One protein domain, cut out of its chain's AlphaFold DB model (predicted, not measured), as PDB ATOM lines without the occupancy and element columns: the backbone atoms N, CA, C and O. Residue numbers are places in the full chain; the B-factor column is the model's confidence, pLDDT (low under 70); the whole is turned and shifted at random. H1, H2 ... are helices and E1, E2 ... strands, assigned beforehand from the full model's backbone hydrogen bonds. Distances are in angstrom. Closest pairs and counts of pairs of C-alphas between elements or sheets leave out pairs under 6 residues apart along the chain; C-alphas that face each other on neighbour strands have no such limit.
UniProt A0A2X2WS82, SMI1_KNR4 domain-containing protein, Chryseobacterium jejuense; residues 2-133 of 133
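This is residues 2 to 133 of the 133 residues of the protein "SMI1_KNR4 domain-containing protein" of Chryseobacterium jejuense (UniProt A0A2X2WS82). A strongly twisted, curled sheet of five antiparallel strands has helix H5 packed on one face, while helix H4 sits beside strand E2 at the sheet's level. H2 lies side by side with H4, away from the sheet; H3 packs on H5, and H1 lies at the outside, close to H3 and H5. The printed part has 132 residues, with five named helices and five named strands in the order H1 H2 H3 E1 H4 E2 E3 E4 E5 H5; the sheet's order is E1 E2 E3 E4 E5, and the class is mixed, helices and strands. The whole is compact, with a radius of gyration of the C-alphas of 13.5 A and spans of 37 by 35 by 25 A.

The sheet holds E1 (residues 61 to 63), E2 (81 to 87, 15.7 A), E3 (92 to 97, 14.7 A), E4 (103 to 106, 10.1 A) and E5 (112 to 115, 9.4 A). E2 begins with C-alpha 81 at (112.196, 99.989, 17.744). The helices are H5 (118 to 127, 14.2 A), H4 (66 to 75, 14.4 A), H2 (23 to 33, 15.2 A), H3 (39 to 45, 9.9 A) and H1 (2 to 12, 15.4 A). H1 begins with C-alpha 2 at (129.449, 117.642, 28.514), and H5 ends with C-alpha 127 at (118.157, 121.934, 26.082).

E2, E3, E4 and E5 form a meander, each strand the antiparallel neighbour of the one before, in three hairpins. N 84 and O 94 are 2.9 A apart between E2 and E3, N 95 and O 104 3.0 A between E3 and E4, and N 105 and O 112 2.8 A between E4 and E5. Edge strand E1 is antiparallel to E2, with N 62 and O 86 at 2.9 A. H5 on one face of the sheet makes two layers, a helix layer and a strand layer; the closest C-alphas of H5 and E4 are those of Phe 118 and Val 103, 6.6 A. H4 is on the sheet at its level, with a height over the sheet of 2.5 A; its closest C-alphas to E2 are those of Ile 69 and Phe 84, 5.9 A. H2 and H4 touch, closest at the C-alphas of Thr 29 and Leu 66, 7.0 A, with a shallow tilt of 12 degrees, the same way. H3 and H5 touch, closest at the C-alphas of Phe 41 and Phe 118, 5.7 A, with a steep tilt of 54 degrees. H1 and H5 are close but not clearly touching, the C-alphas of Ile 6 and Asn 126 being closest at 7.4 A. H4 and H5 are apart. In H1, H2, H3, H4 and H5 every O i to N i+4 pair is within hydrogen-bond range.

The two C-alphas farthest apart are those of Asn 12 and Ser 77, 37.3 A. The printed part has no cut. The link from H3 to E1, residues 46 to 60, is long. The mean pLDDT of the printed part is 96.1, and no printed residue is under 70.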
ATOM      1  N   LEU A   2     130.893 117.355  28.669       75.12
ATOM      2  CA  LEU A   2     129.449 117.642  28.514       75.12
ATOM      3  C   LEU A   2     128.577 116.674  29.338       75.12
ATOM      4  O   LEU A   2     127.782 117.120  30.157       75.12
ATOM      5  N   THR A   3     128.817 115.365  29.213       82.00
ATOM      6  CA  THR A   3     128.088 114.312  29.945       82.00
ATOM      7  C   THR A   3     128.165 114.473  31.464       82.00
ATOM      8  O   THR A   3     127.139 114.502  32.132       82.00
ATOM      9  N   GLU A   4     129.363 114.677  32.018       87.19
ATOM     10  CA  GLU A   4     129.556 114.902  33.461       87.19
ATOM     11  C   GLU A   4     128.801 116.141  33.967       87.19
ATOM     12  O   GLU A   4     128.283 116.144  35.083       87.19
ATOM     13  N   THR A   5     128.724 117.195  33.146       91.88
ATOM     14  CA  THR A   5     127.983 118.416  33.492       91.88
ATOM     15  C   THR A   5     126.481 118.144  33.536       91.88
ATOM     16  O   THR A   5     125.820 118.570  34.480       91.88
ATOM     17  N   ILE A   6     125.950 117.399  32.563       94.12
ATOM     18  CA  ILE A   6     124.529 117.028  32.505       94.12
ATOM     19  C   ILE A   6     124.151 116.124  33.687       94.12
ATOM     20  O   ILE A   6     123.213 116.438  34.414       94.12
ATOM     21  N   ILE A   7     124.936 115.077  33.966       94.25
ATOM     22  CA  ILE A   7     124.701 114.168  35.105       94.25
ATOM     23  C   ILE A   7     124.711 114.936  36.435       94.25
ATOM     24  O   ILE A   7     123.853 114.732  37.299       94.25
ATOM     25  N   LYS A   8     125.660 115.866  36.599       94.62
ATOM     26  CA  LYS A   8     125.721 116.731  37.782       94.62
ATOM     27  C   LYS A   8     124.493 117.635  37.892       94.62
ATOM     28  O   LYS A   8     124.001 117.834  39.000       94.62
ATOM     29  N   ASN A   9     124.003 118.182  36.780       95.06
ATOM     30  CA  ASN A   9     122.793 119.002  36.777       95.06
ATOM     31  C   ASN A   9     121.573 118.187  37.212       95.06
ATOM     32  O   ASN A   9     120.889 118.617  38.130       95.06
ATOM     33  N   TRP A  10     121.371 116.990  36.662       96.62
ATOM     34  CA  TRP A  10     120.280 116.102  37.084       96.62
ATOM     35  C   TRP A  10     120.356 115.734  38.566       96.62
ATOM     36  O   TRP A  10     119.350 115.782  39.268       96.62
ATOM     37  N   THR A  11     121.564 115.479  39.077       95.06
ATOM     38  CA  THR A  11     121.774 115.260  40.518       95.06
ATOM     39  C   THR A  11     121.350 116.486  41.339       95.06
ATOM     40  O   THR A  11     120.687 116.345  42.363       95.06
ATOM     41  N   ASN A  12     121.694 117.701  40.894       96.25
ATOM     42  CA  ASN A  12     121.295 118.947  41.567       96.25
ATOM     43  C   ASN A  12     119.785 119.226  41.456       96.25
ATOM     44  O   ASN A  12     119.224 119.902  42.318       96.25
ATOM     45  N   GLU A  13     119.137 118.722  40.406       95.19
ATOM     46  CA  GLU A  13     117.684 118.771  40.208       95.19
ATOM     47  C   GLU A  13     116.941 117.712  41.044       95.19
ATOM     48  O   GLU A  13     115.714 117.716  41.076       95.19
ATOM     49  N   ASN A  14     117.666 116.888  41.812       96.00
ATOM     50  CA  ASN A  14     117.155 115.776  42.620       96.00
ATOM     51  C   ASN A  14     116.514 114.650  41.796       96.00
ATOM     52  O   ASN A  14     115.681 113.916  42.323       96.00
ATOM     53  N   ILE A  15     116.927 114.495  40.536       97.19
ATOM     54  CA  ILE A  15     116.589 113.311  39.748       97.19
ATOM     55  C   ILE A  15     117.361 112.132  40.340       97.19
ATOM     56  O   ILE A  15     118.579 112.195  40.534       97.19
ATOM     57  N   ASN A  16     116.651 111.054  40.638       97.38
ATOM     58  CA  ASN A  16     117.228 109.822  41.136       97.38
ATOM     59  C   ASN A  16     117.902 109.080  39.982       97.38
ATOM     60  O   ASN A  16     117.279 108.728  38.983       97.38
ATOM     61  N   LEU A  17     119.200 108.844  40.134       97.25
ATOM     62  CA  LEU A  17     120.062 108.271  39.109       97.25
ATOM     63  C   LEU A  17     120.466 106.848  39.497       97.25
ATOM     64  O   LEU A  17     120.864 106.608  40.640       97.25
ATOM     65  N   ASN A  18     120.396 105.907  38.554       98.12
ATOM     66  CA  ASN A  18     120.931 104.569  38.781       98.12
ATOM     67  C   ASN A  18     122.468 104.591  38.805       98.12
ATOM     68  O   ASN A  18     123.102 105.462  38.198       98.12
ATOM     69  N   PRO A  19     123.110 103.626  39.489       97.25
ATOM     70  CA  PRO A  19     124.552 103.465  39.383       97.25
ATOM     71  C   PRO A  19     124.967 103.183  37.926       97.25
ATOM     72  O   PRO A  19     124.147 102.735  37.127       97.25
ATOM     73  N   PRO A  20     126.243 103.399  37.570       98.19
ATOM     74  CA  PRO A  20     126.734 103.079  36.237       98.19
ATOM     75  C   PRO A  20     126.472 101.620  35.843       98.19
ATOM     76  O   PRO A  20     126.665 100.702  36.649       98.19
ATOM     77  N   ALA A  21     126.122 101.398  34.577       98.38
ATOM     78  CA  ALA A  21     126.008 100.059  34.025       98.38
ATOM     79  C   ALA A  21     127.386  99.384  33.956       98.38
ATOM     80  O   ALA A  21     128.441 100.021  33.889       98.38
ATOM     81  N   THR A  22     127.391  98.052  33.917       98.56
ATOM     82  CA  THR A  22     128.617  97.290  33.649       98.56
ATOM     83  C   THR A  22     128.729  96.962  32.164       98.56
ATOM     84  O   THR A  22     127.726  96.768  31.481       98.56
ATOM     85  N   ARG A  23     129.960  96.790  31.664       98.56
ATOM     86  CA  ARG A  23     130.196  96.308  30.287       98.56
ATOM     87  C   ARG A  23     129.486  94.980  30.009       98.56
ATOM     88  O   ARG A  23     128.991  94.772  28.910       98.56
ATOM     89  N   THR A  24     129.426  94.097  31.007       98.62
ATOM     90  CA  THR A  24     128.710  92.820  30.909       98.62
ATOM     91  C   THR A  24     127.207  93.032  30.764       98.62
ATOM     92  O   THR A  24     126.605  92.399  29.907       98.62
ATOM     93  N   ALA A  25     126.608  93.930  31.551       98.69
ATOM     94  CA  ALA A  25     125.179  94.235  31.456       98.69
ATOM     95  C   ALA A  25     124.814  94.828  30.087       98.69
ATOM     96  O   ALA A  25     123.850  94.379  29.471       98.69
ATOM     97  N   ILE A  26     125.628  95.758  29.576       98.81
ATOM     98  CA  ILE A  26     125.470  96.308  28.222       98.81
ATOM     99  C   ILE A  26     125.531  95.181  27.184       98.81
ATOM    100  O   ILE A  26     124.599  95.034  26.404       98.81
ATOM    101  N   LYS A  27     126.565  94.329  27.225       98.75
ATOM    102  CA  LYS A  27     126.730  93.221  26.268       98.75
ATOM    103  C   LYS A  27     125.558  92.237  26.295       98.75
ATOM    104  O   LYS A  27     125.086  91.818  25.247       98.75
ATOM    105  N   VAL A  28     125.083  91.871  27.486       98.75
ATOM    106  CA  VAL A  28     123.911  90.994  27.642       98.75
ATOM    107  C   VAL A  28     122.659  91.660  27.073       98.75
ATOM    108  O   VAL A  28     121.866  91.003  26.406       98.75
ATOM    109  N   THR A  29     122.498  92.966  27.290       98.75
ATOM    110  CA  THR A  29     121.378  93.731  26.730       98.75
ATOM    111  C   THR A  29     121.435  93.738  25.201       98.75
ATOM    112  O   THR A  29     120.441  93.424  24.558       98.75
ATOM    113  N   GLU A  30     122.603  94.001  24.611       98.81
ATOM    114  CA  GLU A  30     122.820  93.942  23.158       98.81
ATOM    115  C   GLU A  30     122.497  92.559  22.565       98.81
ATOM    116  O   GLU A  30     121.882  92.463  21.502       98.81
ATOM    117  N   GLU A  31     122.879  91.483  23.262       98.62
ATOM    118  CA  GLU A  31     122.578  90.101  22.867       98.62
ATOM    119  C   GLU A  31     121.067  89.814  22.886       98.62
ATOM    120  O   GLU A  31     120.549  89.246  21.928       98.62
ATOM    121  N   ILE A  32     120.348  90.234  23.934       98.44
ATOM    122  CA  ILE A  32     118.890  90.031  24.055       98.44
ATOM    123  C   ILE A  32     118.125  90.860  23.018       98.44
ATOM    124  O   ILE A  32     117.143  90.394  22.436       98.44
ATOM    125  N   LEU A  33     118.565  92.097  22.794       98.25
ATOM    126  CA  LEU A  33     117.949  92.997  21.830       98.25
ATOM    127  C   LEU A  33     118.311  92.643  20.388       98.25
ATOM    128  O   LEU A  33     117.677  93.178  19.485       98.25
ATOM    129  N   GLU A  34     119.302  91.779  20.149       97.81
ATOM    130  CA  GLU A  34     119.895  91.551  18.823       97.81
ATOM    131  C   GLU A  34     120.278  92.884  18.147       97.81
ATOM    132  O   GLU A  34     119.991  93.131  16.973       97.81
ATOM    133  N   PHE A  35     120.876  93.788  18.926       98.38
ATOM    134  CA  PHE A  35     121.217  95.149  18.517       98.38
ATOM    135  C   PHE A  35     122.539  95.567  19.149       98.38
ATOM    136  O   PHE A  35     122.804  95.249  20.301       98.38
ATOM    137  N   GLN A  36     123.384  96.265  18.395       98.38
ATOM    138  CA  GLN A  36     124.630  96.827  18.913       98.38
ATOM    139  C   GLN A  36     124.407  98.303  19.204       98.38
ATOM    140  O   GLN A  36     124.091  99.066  18.290       98.38
ATOM    141  N   PHE A  37     124.574  98.708  20.459       98.62
ATOM    142  CA  PHE A  37     124.441 100.109  20.816       98.62
ATOM    143  C   PHE A  37     125.618 100.920  20.255       98.62
ATOM    144  O   PHE A  37     126.764 100.438  20.255       98.62
ATOM    145  N   PRO A  38     125.366 102.173  19.832       98.31
ATOM    146  CA  PRO A  38     126.421 103.119  19.495       98.31
ATOM    147  C   PRO A  38     127.446 103.282  20.625       98.31
ATOM    148  O   PRO A  38     127.136 103.112  21.808       98.31
ATOM    149  N   ASP A  39     128.691 103.607  20.276       98.12
ATOM    150  CA  ASP A  39     129.768 103.758  21.265       98.12
ATOM    151  C   ASP A  39     129.467 104.847  22.294       98.12
ATOM    152  O   ASP A  39     129.715 104.654  23.482       98.12
ATOM    153  N   ASP A  40     128.835 105.935  21.866       97.56
ATOM    154  CA  ASP A  40     128.499 107.060  22.727       97.56
ATOM    155  C   ASP A  40     127.349 106.750  23.710       97.56
ATOM    156  O   ASP A  40     127.392 107.182  24.863       97.56
ATOM    157  N   PHE A  41     126.390 105.900  23.319       98.44
ATOM    158  CA  PHE A  41     125.431 105.285  24.246       98.44
ATOM    159  C   PHE A  41     126.162 104.469  25.318       98.44
ATOM    160  O   PHE A  41     125.946 104.657  26.515       98.44
ATOM    161  N   LYS A  42     127.075 103.579  24.914       98.56
ATOM    162  CA  LYS A  42     127.790 102.704  25.858       98.56
ATOM    163  C   LYS A  42     128.670 103.514  26.812       98.56
ATOM    164  O   LYS A  42     128.707 103.218  28.003       98.56
ATOM    165  N   GLU A  43     129.358 104.540  26.319       97.50
ATOM    166  CA  GLU A  43     130.166 105.451  27.138       97.50
ATOM    167  C   GLU A  43     129.334 106.223  28.165       97.50
ATOM    168  O   GLU A  43     129.787 106.420  29.297       97.50
ATOM    169  N   PHE A  44     128.121 106.635  27.795       97.75
ATOM    170  CA  PHE A  44     127.186 107.267  28.719       97.75
ATOM    171  C   PHE A  44     126.679 106.280  29.776       97.75
ATOM    172  O   PHE A  44     126.767 106.565  30.969       97.75
ATOM    173  N   TYR A  45     126.225 105.091  29.369       98.38
ATOM    174  CA  TYR A  45     125.674 104.098  30.298       98.38
ATOM    175  C   TYR A  45     126.721 103.552  31.278       98.38
ATOM    176  O   TYR A  45     126.397 103.217  32.416       98.38
ATOM    177  N   LEU A  46     128.004 103.547  30.902       97.94
ATOM    178  CA  LEU A  46     129.125 103.257  31.809       97.94
ATOM    179  C   LEU A  46     129.392 104.356  32.855       97.94
ATOM    180  O   LEU A  46     130.250 104.168  33.718       97.94
ATOM    181  N   GLN A  47     128.688 105.488  32.788       97.38
ATOM    182  CA  GLN A  47     128.695 106.554  33.794       97.38
ATOM    183  C   GLN A  47     127.365 106.638  34.557       97.38
ATOM    184  O   GLN A  47     127.367 107.059  35.713       97.38
ATOM    185  N   LEU A  48     126.252 106.252  33.926       96.31
ATOM    186  CA  LEU A  48     124.898 106.361  34.470       96.31
ATOM    187  C   LEU A  48     123.941 105.407  33.740       96.31
ATOM    188  O   LEU A  48     123.687 105.597  32.555       96.31
ATOM    189  N   ASP A  49     123.349 104.440  34.443       98.25
ATOM    190  CA  ASP A  49     122.338 103.531  33.873       98.25
ATOM    191  C   ASP A  49     120.924 104.143  33.897       98.25
ATOM    192  O   ASP A  49     119.997 103.588  34.475       98.25
ATOM    193  N   GLY A  50     120.761 105.339  33.332       97.94
ATOM    194  CA  GLY A  50     119.476 106.048  33.311       97.94
ATOM    195  C   GLY A  50     118.934 106.453  34.693       97.94
ATOM    196  O   GLY A  50     119.638 106.473  35.706       97.94
ATOM    197  N   PHE A  51     117.661 106.837  34.720       98.06
ATOM    198  CA  PHE A  51     116.954 107.324  35.903       98.06
ATOM    199  C   PHE A  51     116.305 106.169  36.671       98.06
ATOM    200  O   PHE A  51     116.029 105.105  36.119       98.06
ATOM    201  N   VAL A  52     116.098 106.353  37.971       96.44
ATOM    202  CA  VAL A  52     115.423 105.362  38.817       96.44
ATOM    203  C   VAL A  52     113.921 105.391  38.535       96.44
ATOM    204  O   VAL A  52     113.310 106.456  38.506       96.44
ATOM    205  N   ASP A  53     113.324 104.210  38.376       89.00
ATOM    206  CA  ASP A  53     111.895 104.011  38.118       89.00
ATOM    207  C   ASP A  53     111.369 104.858  36.943       89.00
ATOM    208  O   ASP A  53     111.716 104.600  35.794       89.00
ATOM    209  N   TRP A  54     110.523 105.848  37.234       85.88
ATOM    210  CA  TRP A  54     109.907 106.768  36.273       85.88
ATOM    211  C   TRP A  54     110.292 108.217  36.563       85.88
ATOM    212  O   TRP A  54     109.548 109.135  36.217       85.88
ATOM    213  N   ASP A  55     111.410 108.430  37.264       96.00
ATOM    214  CA  ASP A  55     111.894 109.784  37.488       96.00
ATOM    215  C   ASP A  55     112.165 110.466  36.142       96.00
ATOM    216  O   ASP A  55     112.413 109.811  35.119       96.00
ATOM    217  N   TRP A  56     112.059 111.787  36.130       96.12
ATOM    218  CA  TRP A  56     112.082 112.560  34.899       96.12
ATOM    219  C   TRP A  56     112.704 113.934  35.097       96.12
ATOM    220  O   TRP A  56     112.778 114.487  36.194       96.12
ATOM    221  N   THR A  57     113.122 114.532  33.989       96.38
ATOM    222  CA  THR A  57     113.517 115.938  33.964       96.38
ATOM    223  C   THR A  57     112.313 116.848  34.223       96.38
ATOM    224  O   THR A  57     111.159 116.459  34.056       96.38
ATOM    225  N   LYS A  58     112.557 118.124  34.547       94.56
ATOM    226  CA  LYS A  58     111.495 119.149  34.634       94.56
ATOM    227  C   LYS A  58     110.609 119.245  33.374       94.56
ATOM    228  O   LYS A  58     109.471 119.690  33.471       94.56
ATOM    229  N   ASN A  59     111.137 118.814  32.226       94.75
ATOM    230  CA  ASN A  59     110.456 118.781  30.933       94.75
ATOM    231  C   ASN A  59     109.870 117.389  30.629       94.75
ATOM    232  O   ASN A  59     109.588 117.073  29.483       94.75
ATOM    233  N   MET A  60     109.673 116.564  31.663       96.12
ATOM    234  CA  MET A  60     108.954 115.285  31.627       96.12
ATOM    235  C   MET A  60     109.604 114.195  30.766       96.12
ATOM    236  O   MET A  60     108.919 113.265  30.346       96.12
ATOM    237  N   PHE A  61     110.917 114.283  30.529       97.81
ATOM    238  CA  PHE A  61     111.669 113.206  29.887       97.81
ATOM    239  C   PHE A  61     112.239 112.243  30.920       97.81
ATOM    240  O   PHE A  61     112.939 112.681  31.836       97.81
ATOM    241  N   SER A  62     112.021 110.948  30.727       97.94
ATOM    242  CA  SER A  62     112.695 109.886  31.469       97.94
ATOM    243  C   SER A  62     113.757 109.226  30.594       97.94
ATOM    244  O   SER A  62     113.489 108.908  29.439       97.94
ATOM    245  N   ILE A  63     114.965 109.020  31.129       98.25
ATOM    246  CA  ILE A  63     116.006 108.198  30.493       98.25
ATOM    247  C   ILE A  63     115.986 106.829  31.160       98.25
ATOM    248  O   ILE A  63     116.161 106.728  32.372       98.25
ATOM    249  N   TRP A  64     115.797 105.769  30.390       98.38
ATOM    250  CA  TRP A  64     115.541 104.445  30.938       98.38
ATOM    251  C   TRP A  64     116.822 103.698  31.322       98.38
ATOM    252  O   TRP A  64     117.785 103.697  30.550       98.38
ATOM    253  N   PRO A  65     116.836 102.987  32.463       98.50
ATOM    254  CA  PRO A  65     117.871 101.999  32.741       98.50
ATOM    255  C   PRO A  65     117.791 100.840  31.746       98.50
ATOM    256  O   PRO A  65     116.706 100.516  31.252       98.50
ATOM    257  N   LEU A  66     118.905 100.134  31.519       98.69
ATOM    258  CA  LEU A  66     118.944  98.946  30.647       98.69
ATOM    259  C   LEU A  66     117.855  97.924  31.015       98.69
ATOM    260  O   LEU A  66     117.252  97.313  30.135       98.69
ATOM    261  N   ALA A  67     117.562  97.768  32.309       98.12
ATOM    262  CA  ALA A  67     116.505  96.879  32.788       98.12
ATOM    263  C   ALA A  67     115.114  97.258  32.246       98.12
ATOM    264  O   ALA A  67     114.369  96.381  31.814       98.12
ATOM    265  N   ARG A  68     114.787  98.557  32.215       97.75
ATOM    266  CA  ARG A  68     113.517  99.058  31.675       97.75
ATOM    267  C   ARG A  68     113.472  98.907  30.160       97.75
ATOM    268  O   ARG A  68     112.453  98.455  29.651       97.75
ATOM    269  N   ILE A  69     114.572  99.220  29.467       98.38
ATOM    270  CA  ILE A  69     114.695  99.012  28.013       98.38
ATOM    271  C   ILE A  69     114.344  97.562  27.666       98.38
ATOM    272  O   ILE A  69     113.553  97.322  26.759       98.38
ATOM    273  N   LEU A  70     114.891  96.595  28.408       98.44
ATOM    274  CA  LEU A  70     114.599  95.175  28.204       98.44
ATOM    275  C   LEU A  70     113.149  94.814  28.529       98.44
ATOM    276  O   LEU A  70     112.514  94.102  27.754       98.44
ATOM    277  N   GLU A  71     112.624  95.273  29.663       97.56
ATOM    278  CA  GLU A  71     111.252  94.974  30.073       97.56
ATOM    279  C   GLU A  71     110.226  95.508  29.060       97.56
ATOM    280  O   GLU A  71     109.373  94.746  28.601       97.56
ATOM    281  N   GLU A  72     110.354  96.768  28.634       95.94
ATOM    282  CA  GLU A  72     109.475  97.356  27.615       95.94
ATOM    283  C   GLU A  72     109.679  96.685  26.259       95.94
ATOM    284  O   GLU A  72     108.711  96.265  25.624       95.94
ATOM    285  N   TYR A  73     110.934  96.447  25.857       97.12
ATOM    286  CA  TYR A  73     111.211  95.694  24.640       97.12
ATOM    287  C   TYR A  73     110.542  94.326  24.661       97.12
ATOM    288  O   TYR A  73     110.091  93.890  23.612       97.12
ATOM    289  N   HIS A  74     110.446  93.628  25.797       97.25
ATOM    290  CA  HIS A  74     109.749  92.343  25.887       97.25
ATOM    291  C   HIS A  74     108.227  92.471  25.759       97.25
ATOM    292  O   HIS A  74     107.627  91.605  25.110       97.25
ATOM    293  N   ASN A  75     107.637  93.535  26.300       95.38
ATOM    294  CA  ASN A  75     106.195  93.791  26.266       95.38
ATOM    295  C   ASN A  75     105.694  94.261  24.891       95.38
ATOM    296  O   ASN A  75     104.544  93.995  24.540       95.38
ATOM    297  N   GLU A  76     106.552  94.896  24.092       91.62
ATOM    298  CA  GLU A  76     106.178  95.410  22.774       91.62
ATOM    299  C   GLU A  76     105.971  94.311  21.726       91.62
ATOM    300  O   GLU A  76     106.721  93.336  21.657       91.62
ATOM    301  N   SER A  77     104.979  94.457  20.846       90.56
ATOM    302  CA  SER A  77     104.830  93.523  19.717       90.56
ATOM    303  C   SER A  77     105.842  93.795  18.605       90.56
ATOM    304  O   SER A  77     106.299  92.862  17.942       90.56
ATOM    305  N   ASP A  78     106.193  95.067  18.408       90.12
ATOM    306  CA  ASP A  78     107.181  95.480  17.421       90.12
ATOM    307  C   ASP A  78     108.574  95.507  18.060       90.12
ATOM    308  O   ASP A  78     108.852  96.284  18.966       90.12
ATOM    309  N   LYS A  79     109.463  94.639  17.572       95.12
ATOM    310  CA  LYS A  79     110.852  94.531  18.044       95.12
ATOM    311  C   LYS A  79     111.840  95.334  17.191       95.12
ATOM    312  O   LYS A  79     113.055  95.150  17.327       95.12
ATOM    313  N   SER A  80     111.347  96.148  16.258       96.12
ATOM    314  CA  SER A  80     112.174  96.966  15.367       96.12
ATOM    315  C   SER A  80     112.626  98.277  16.011       96.12
ATOM    316  O   SER A  80     113.656  98.815  15.600       96.12
ATOM    317  N   PHE A  81     111.908  98.750  17.033       97.31
ATOM    318  CA  PHE A  81     112.196  99.989  17.744       97.31
ATOM    319  C   PHE A  81     112.634  99.709  19.186       97.31
ATOM    320  O   PHE A  81     111.960  98.996  19.925       97.31
ATOM    321  N   ILE A  82     113.788 100.246  19.576       98.19
ATOM    322  CA  ILE A  82     114.390 100.064  20.900       98.19
ATOM    323  C   ILE A  82     114.354 101.409  21.608       98.19
ATOM    324  O   ILE A  82     115.166 102.290  21.320       98.19
ATOM    325  N   VAL A  83     113.405 101.559  22.523       97.94
ATOM    326  CA  VAL A  83     113.200 102.789  23.291       97.94
ATOM    327  C   VAL A  83     114.223 102.864  24.421       97.94
ATOM    328  O   VAL A  83     114.435 101.881  25.130       97.94
ATOM    329  N   PHE A  84     114.856 104.023  24.593       98.38
ATOM    330  CA  PHE A  84     115.741 104.302  25.731       98.38
ATOM    331  C   PHE A  84     115.319 105.532  26.534       98.38
ATOM    332  O   PHE A  84     115.899 105.801  27.584       98.38
ATOM    333  N   ALA A  85     114.355 106.303  26.042       98.19
ATOM    334  CA  ALA A  85     113.796 107.434  26.755       98.19
ATOM    335  C   ALA A  85     112.351 107.671  26.326       98.19
ATOM    336  O   ALA A  85     111.970 107.358  25.196       98.19
ATOM    337  N   ASP A  86     111.565 108.270  27.211       97.31
ATOM    338  CA  ASP A  86     110.196 108.662  26.910       97.31
ATOM    339  C   ASP A  86     109.877 110.067  27.412       97.31
ATOM    340  O   ASP A  86     110.502 110.572  28.343       97.31
ATOM    341  N   TYR A  87     108.897 110.685  26.762       96.81
ATOM    342  CA  TYR A  87     108.216 111.880  27.227       96.81
ATOM    343  C   TYR A  87     106.836 111.497  27.754       96.81
ATOM    344  O   TYR A  87     106.059 110.851  27.043       96.81
ATOM    345  N   LEU A  88     106.513 111.972  28.959       93.50
ATOM    346  CA  LEU A  88     105.176 111.908  29.554       93.50
ATOM    347  C   LEU A  88     104.547 110.501  29.486       93.50
ATOM    348  O   LEU A  88     103.459 110.320  28.943       93.50
ATOM    349  N   ILE A  89     105.214 109.506  30.077       91.69
ATOM    350  CA  ILE A  89     104.698 108.134  30.216       91.69
ATOM    351  C   ILE A  89     104.395 107.535  28.833       91.69
ATOM    352  O   ILE A  89     103.267 107.138  28.535       91.69
ATOM    353  N   ASN A  90     105.421 107.478  27.981       92.69
ATOM    354  CA  ASN A  90     105.350 106.955  26.610       92.69
ATOM    355  C   ASN A  90     104.435 107.737  25.649       92.69
ATOM    356  O   ASN A  90     104.069 107.206  24.601       92.69
ATOM    357  N   ALA A  91     104.086 108.996  25.939       92.81
ATOM    358  CA  ALA A  91     103.395 109.834  24.956       92.81
ATOM    359  C   ALA A  91     104.265 110.036  23.703       92.81
ATOM    360  O   ALA A  91     103.758 109.981  22.579       92.81
ATOM    361  N   HIS A  92     105.575 110.227  23.897       94.25
ATOM    362  CA  HIS A  92     106.581 110.137  22.837       94.25
ATOM    363  C   HIS A  92     107.694 109.198  23.282       94.25
ATOM    364  O   HIS A  92     108.152 109.266  24.420       94.25
ATOM    365  N   GLN A  93     108.145 108.338  22.380       96.75
ATOM    366  CA  GLN A  93     109.238 107.407  22.623       96.75
ATOM    367  C   GLN A  93     110.457 107.831  21.815       96.75
ATOM    368  O   GLN A  93     110.346 108.132  20.627       96.75
ATOM    369  N   ILE A  94     111.626 107.823  22.443       98.38
ATOM    370  CA  ILE A  94     112.904 108.116  21.806       98.38
ATOM    371  C   ILE A  94     113.754 106.848  21.822       98.38
ATOM    372  O   ILE A  94     113.903 106.188  22.855       98.38
ATOM    373  N   GLY A  95     114.296 106.484  20.664       98.31
ATOM    374  CA  GLY A  95     114.912 105.177  20.513       98.31
ATOM    375  C   GLY A  95     115.705 104.973  19.236       98.31
ATOM    376  O   GLY A  95     115.819 105.849  18.376       98.31
ATOM    377  N   PHE A  96     116.247 103.768  19.117       98.56
ATOM    378  CA  PHE A  96     116.950 103.292  17.933       98.56
ATOM    379  C   PHE A  96     116.027 102.439  17.072       98.56
ATOM    380  O   PHE A  96     115.206 101.680  17.586       98.56
ATOM    381  N   MET A  97     116.209 102.504  15.756       97.38
ATOM    382  CA  MET A  97     115.516 101.624  14.822       97.38
ATOM    383  C   MET A  97     116.494 100.604  14.249       97.38
ATOM    384  O   MET A  97     117.516 100.969  13.669       97.38
ATOM    385  N   LYS A  98     116.186  99.311  14.380       97.19
ATOM    386  CA  LYS A  98     117.044  98.244  13.852       97.19
ATOM    387  C   LYS A  98     117.260  98.417  12.347       97.19
ATOM    388  O   LYS A  98     116.310  98.545  11.578       97.19
ATOM    389  N   GLY A  99     118.525  98.379  11.933       96.50
ATOM    390  CA  GLY A  99     118.919  98.524  10.531       96.50
ATOM    391  C   GLY A  99     118.909  99.962  10.000       96.50
ATOM    392  O   GLY A  99     119.082 100.141   8.796       96.50
ATOM    393  N   LYS A 100     118.717 100.971  10.860       97.50
ATOM    394  CA  LYS A 100     118.906 102.384  10.516       97.50
ATOM    395  C   LYS A 100     119.879 103.045  11.482       97.50
ATOM    396  O   LYS A 100     119.880 102.737  12.671       97.50
ATOM    397  N   ASP A 101     120.656 103.980  10.956       97.06
ATOM    398  CA  ASP A 101     121.544 104.811  11.757       97.06
ATOM    399  C   ASP A 101     120.772 105.999  12.346       97.06
ATOM    400  O   ASP A 101     119.829 106.508  11.732       97.06
ATOM    401  N   GLY A 102     121.189 106.434  13.534       98.12
ATOM    402  CA  GLY A 102     120.621 107.580  14.239       98.12
ATOM    403  C   GLY A 102     119.574 107.233  15.298       98.12
ATOM    404  O   GLY A 102     119.283 106.070  15.593       98.12
ATOM    405  N   VAL A 103     119.036 108.288  15.903       98.69
ATOM    406  CA  VAL A 103     118.020 108.252  16.956       98.69
ATOM    407  C   VAL A 103     116.727 108.839  16.419       98.69
ATOM    408  O   VAL A 103     116.726 109.877  15.753       98.69
ATOM    409  N   PHE A 104     115.616 108.183  16.738       98.50
ATOM    410  CA  PHE A 104     114.303 108.539  16.234       98.50
ATOM    411  C   PHE A 104     113.329 108.842  17.368       98.50
ATOM    412  O   PHE A 104     113.428 108.274  18.457       98.50
ATOM    413  N   LYS A 105     112.357 109.701  17.069       97.56
ATOM    414  CA  LYS A 105     111.158 109.952  17.869       97.56
ATOM    415  C   LYS A 105     109.986 109.178  17.274       97.56
ATOM    416  O   LYS A 105     109.756 109.237  16.069       97.56
ATOM    417  N   ASN A 106     109.237 108.473  18.111       95.50
ATOM    418  CA  ASN A 106     108.009 107.775  17.753       95.50
ATOM    419  C   ASN A 106     106.842 108.317  18.591       95.50
ATOM    420  O   ASN A 106     106.873 108.269  19.818       95.50
ATOM    421  N   THR A 107     105.810 108.820  17.918       93.12
ATOM    422  CA  THR A 107     104.588 109.384  18.521       93.12
ATOM    423  C   THR A 107     103.336 108.557  18.196       93.12
ATOM    424  O   THR A 107     102.214 109.036  18.346       93.12
ATOM    425  N   GLY A 108     103.513 107.310  17.739       85.94
ATOM    426  CA  GLY A 108     102.436 106.441  17.244       85.94
ATOM    427  C   GLY A 108     102.271 106.459  15.719       85.94
ATOM    428  O   GLY A 108     101.370 105.808  15.189       85.94
ATOM    429  N   GLU A 109     103.145 107.177  15.013       82.56
ATOM    430  CA  GLU A 109     103.232 107.213  13.552       82.56
ATOM    431  C   GLU A 109     104.550 106.586  13.056       82.56
ATOM    432  O   GLU A 109     105.161 105.751  13.721       82.56
ATOM    433  N   THR A 110     104.994 106.947  11.849       90.94
ATOM    434  CA  THR A 110     106.311 106.527  11.354       90.94
ATOM    435  C   THR A 110     107.398 107.237  12.166       90.94
ATOM    436  O   THR A 110     107.369 108.464  12.207       90.94
ATOM    437  N   PRO A 111     108.375 106.526  12.765       95.50
ATOM    438  CA  PRO A 111     109.394 107.191  13.567       95.50
ATOM    439  C   PRO A 111     110.243 108.174  12.748       95.50
ATOM    440  O   PRO A 111     110.699 107.858  11.642       95.50
ATOM    441  N   GLU A 112     110.490 109.345  13.324       97.31
ATOM    442  CA  GLU A 112     111.175 110.482  12.707       97.31
ATOM    443  C   GLU A 112     112.612 110.584  13.214       97.31
ATOM    444  O   GLU A 112     112.840 110.534  14.419       97.31
ATOM    445  N   LEU A 113     113.591 110.737  12.318       98.12
ATOM    446  CA  LEU A 113     114.989 110.940  12.710       98.12
ATOM    447  C   LEU A 113     115.132 112.305  13.398       98.12
ATOM    448  O   LEU A 113     114.811 113.324  12.789       98.12
ATOM    449  N   ILE A 114     115.652 112.327  14.628       98.00
ATOM    450  CA  ILE A 114     115.892 113.572  15.376       98.00
ATOM    451  C   ILE A 114     117.369 113.971  15.399       98.00
ATOM    452  O   ILE A 114     117.685 115.157  15.411       98.00
ATOM    453  N   THR A 115     118.283 112.998  15.391       98.25
ATOM    454  CA  THR A 115     119.730 113.235  15.344       98.25
ATOM    455  C   THR A 115     120.491 111.949  15.017       98.25
ATOM    456  O   THR A 115     119.966 110.848  15.168       98.25
ATOM    457  N   ASP A 116     121.748 112.079  14.598       98.00
ATOM    458  CA  ASP A 116     122.620 110.961  14.233       98.00
ATOM    459  C   ASP A 116     123.239 110.248  15.448       98.00
ATOM    460  O   ASP A 116     123.752 109.138  15.311       98.00
ATOM    461  N   THR A 117     123.227 110.866  16.639       97.88
ATOM    462  CA  THR A 117     123.953 110.344  17.813       97.88
ATOM    463  C   THR A 117     123.125 110.350  19.094       97.88
ATOM    464  O   THR A 117     122.257 111.201  19.317       97.88
ATOM    465  N   PHE A 118     123.431 109.410  19.986       98.12
ATOM    466  CA  PHE A 118     122.802 109.348  21.300       98.12
ATOM    467  C   PHE A 118     123.185 110.561  22.161       98.12
ATOM    468  O   PHE A 118     122.333 111.159  22.814       98.12
ATOM    469  N   SER A 119     124.450 110.975  22.120       96.62
ATOM    470  CA  SER A 119     124.950 112.109  22.903       96.62
ATOM    471  C   SER A 119     124.245 113.412  22.551       96.62
ATOM    472  O   SER A 119     123.895 114.182  23.448       96.62
ATOM    473  N   GLU A 120     123.989 113.642  21.261       97.44
ATOM    474  CA  GLU A 120     123.207 114.796  20.822       97.44
ATOM    475  C   GLU A 120     121.762 114.697  21.320       97.44
ATOM    476  O   GLU A 120     121.197 115.695  21.747       97.44
ATOM    477  N   THR A 121     121.178 113.497  21.388       97.69
ATOM    478  CA  THR A 121     119.834 113.316  21.964       97.69
ATOM    479  C   THR A 121     119.785 113.741  23.432       97.69
ATOM    480  O   THR A 121     118.870 114.453  23.842       97.69
ATOM    481  N   ILE A 122     120.795 113.373  24.226       97.44
ATOM    482  CA  ILE A 122     120.902 113.814  25.624       97.44
ATOM    483  C   ILE A 122     121.025 115.343  25.717       97.44
ATOM    484  O   ILE A 122     120.426 115.962  26.601       97.44
ATOM    485  N   PHE A 123     121.757 115.971  24.792       96.25
ATOM    486  CA  PHE A 123     121.829 117.429  24.707       96.25
ATOM    487  C   PHE A 123     120.476 118.060  24.344       96.25
ATOM    488  O   PHE A 123     120.069 119.025  24.995       96.25
ATOM    489  N   LEU A 124     119.751 117.508  23.366       97.25
ATOM    490  CA  LEU A 124     118.419 117.972  22.964       97.25
ATOM    491  C   LEU A 124     117.426 117.903  24.133       97.25
ATOM    492  O   LEU A 124     116.728 118.880  24.399       97.25
ATOM    493  N   ILE A 125     117.424 116.800  24.890       96.69
ATOM    494  CA  ILE A 125     116.560 116.632  26.072       96.69
ATOM    495  C   ILE A 125     116.884 117.689  27.131       96.69
ATOM    496  O   ILE A 125     115.992 118.334  27.681       96.69
ATOM    497  N   ASN A 126     118.171 117.912  27.406       94.88
ATOM    498  CA  ASN A 126     118.593 118.879  28.416       94.88
ATOM    499  C   ASN A 126     118.415 120.345  27.969       94.88
ATOM    500  O   ASN A 126     118.345 121.242  28.811       94.88
ATOM    501  N   SER A 127     118.376 120.602  26.661       95.31
ATOM    502  CA  SER A 127     118.157 121.934  26.082       95.31
ATOM    503  C   SER A 127     116.691 122.249  25.794       95.31
ATOM    504  O   SER A 127     116.411 123.377  25.397       95.31
ATOM    505  N   ASP A 128     115.776 121.309  26.059       95.25
ATOM    506  CA  ASP A 128     114.343 121.454  25.786       95.25
ATOM    507  C   ASP A 128     114.052 121.756  24.310       95.25
ATOM    508  O   ASP A 128     113.328 122.689  23.971       95.25
ATOM    509  N   ALA A 129     114.706 121.019  23.413       96.81
ATOM    510  CA  ALA A 129     114.642 121.312  21.990       96.81
ATOM    511  C   ALA A 129     113.263 120.993  21.386       96.81
ATOM    512  O   ALA A 129     112.761 119.879  21.528       96.81
ATOM    513  N   ASP A 130     112.722 121.931  20.599       96.31
ATOM    514  CA  ASP A 130     111.405 121.822  19.947       96.31
ATOM    515  C   ASP A 130     111.228 120.546  19.107       96.31
ATOM    516  O   ASP A 130     110.122 120.035  18.987       96.31
ATOM    517  N   ILE A 131     112.312 120.001  18.539       95.69
ATOM    518  CA  ILE A 131     112.278 118.783  17.709       95.69
ATOM    519  C   ILE A 131     111.775 117.541  18.470       95.69
ATOM    520  O   ILE A 131     111.358 116.557  17.852       95.69
ATOM    521  N   LEU A 132     111.817 117.570  19.805       94.69
ATOM    522  CA  LEU A 132     111.390 116.460  20.655       94.69
ATOM    523  C   LEU A 132     109.868 116.396  20.874       94.69
ATOM    524  O   LEU A 132     109.389 115.365  21.346       94.69
ATOM    525  N   TYR A 133     109.132 117.449  20.504       91.00
ATOM    526  CA  TYR A 133     107.670 117.568  20.612       91.00
ATOM    527  C   TYR A 133     106.987 117.445  19.244       91.00
ATOM    528  O   TYR A 133     105.771 117.172  19.204       91.00
TER     529      TYR A 133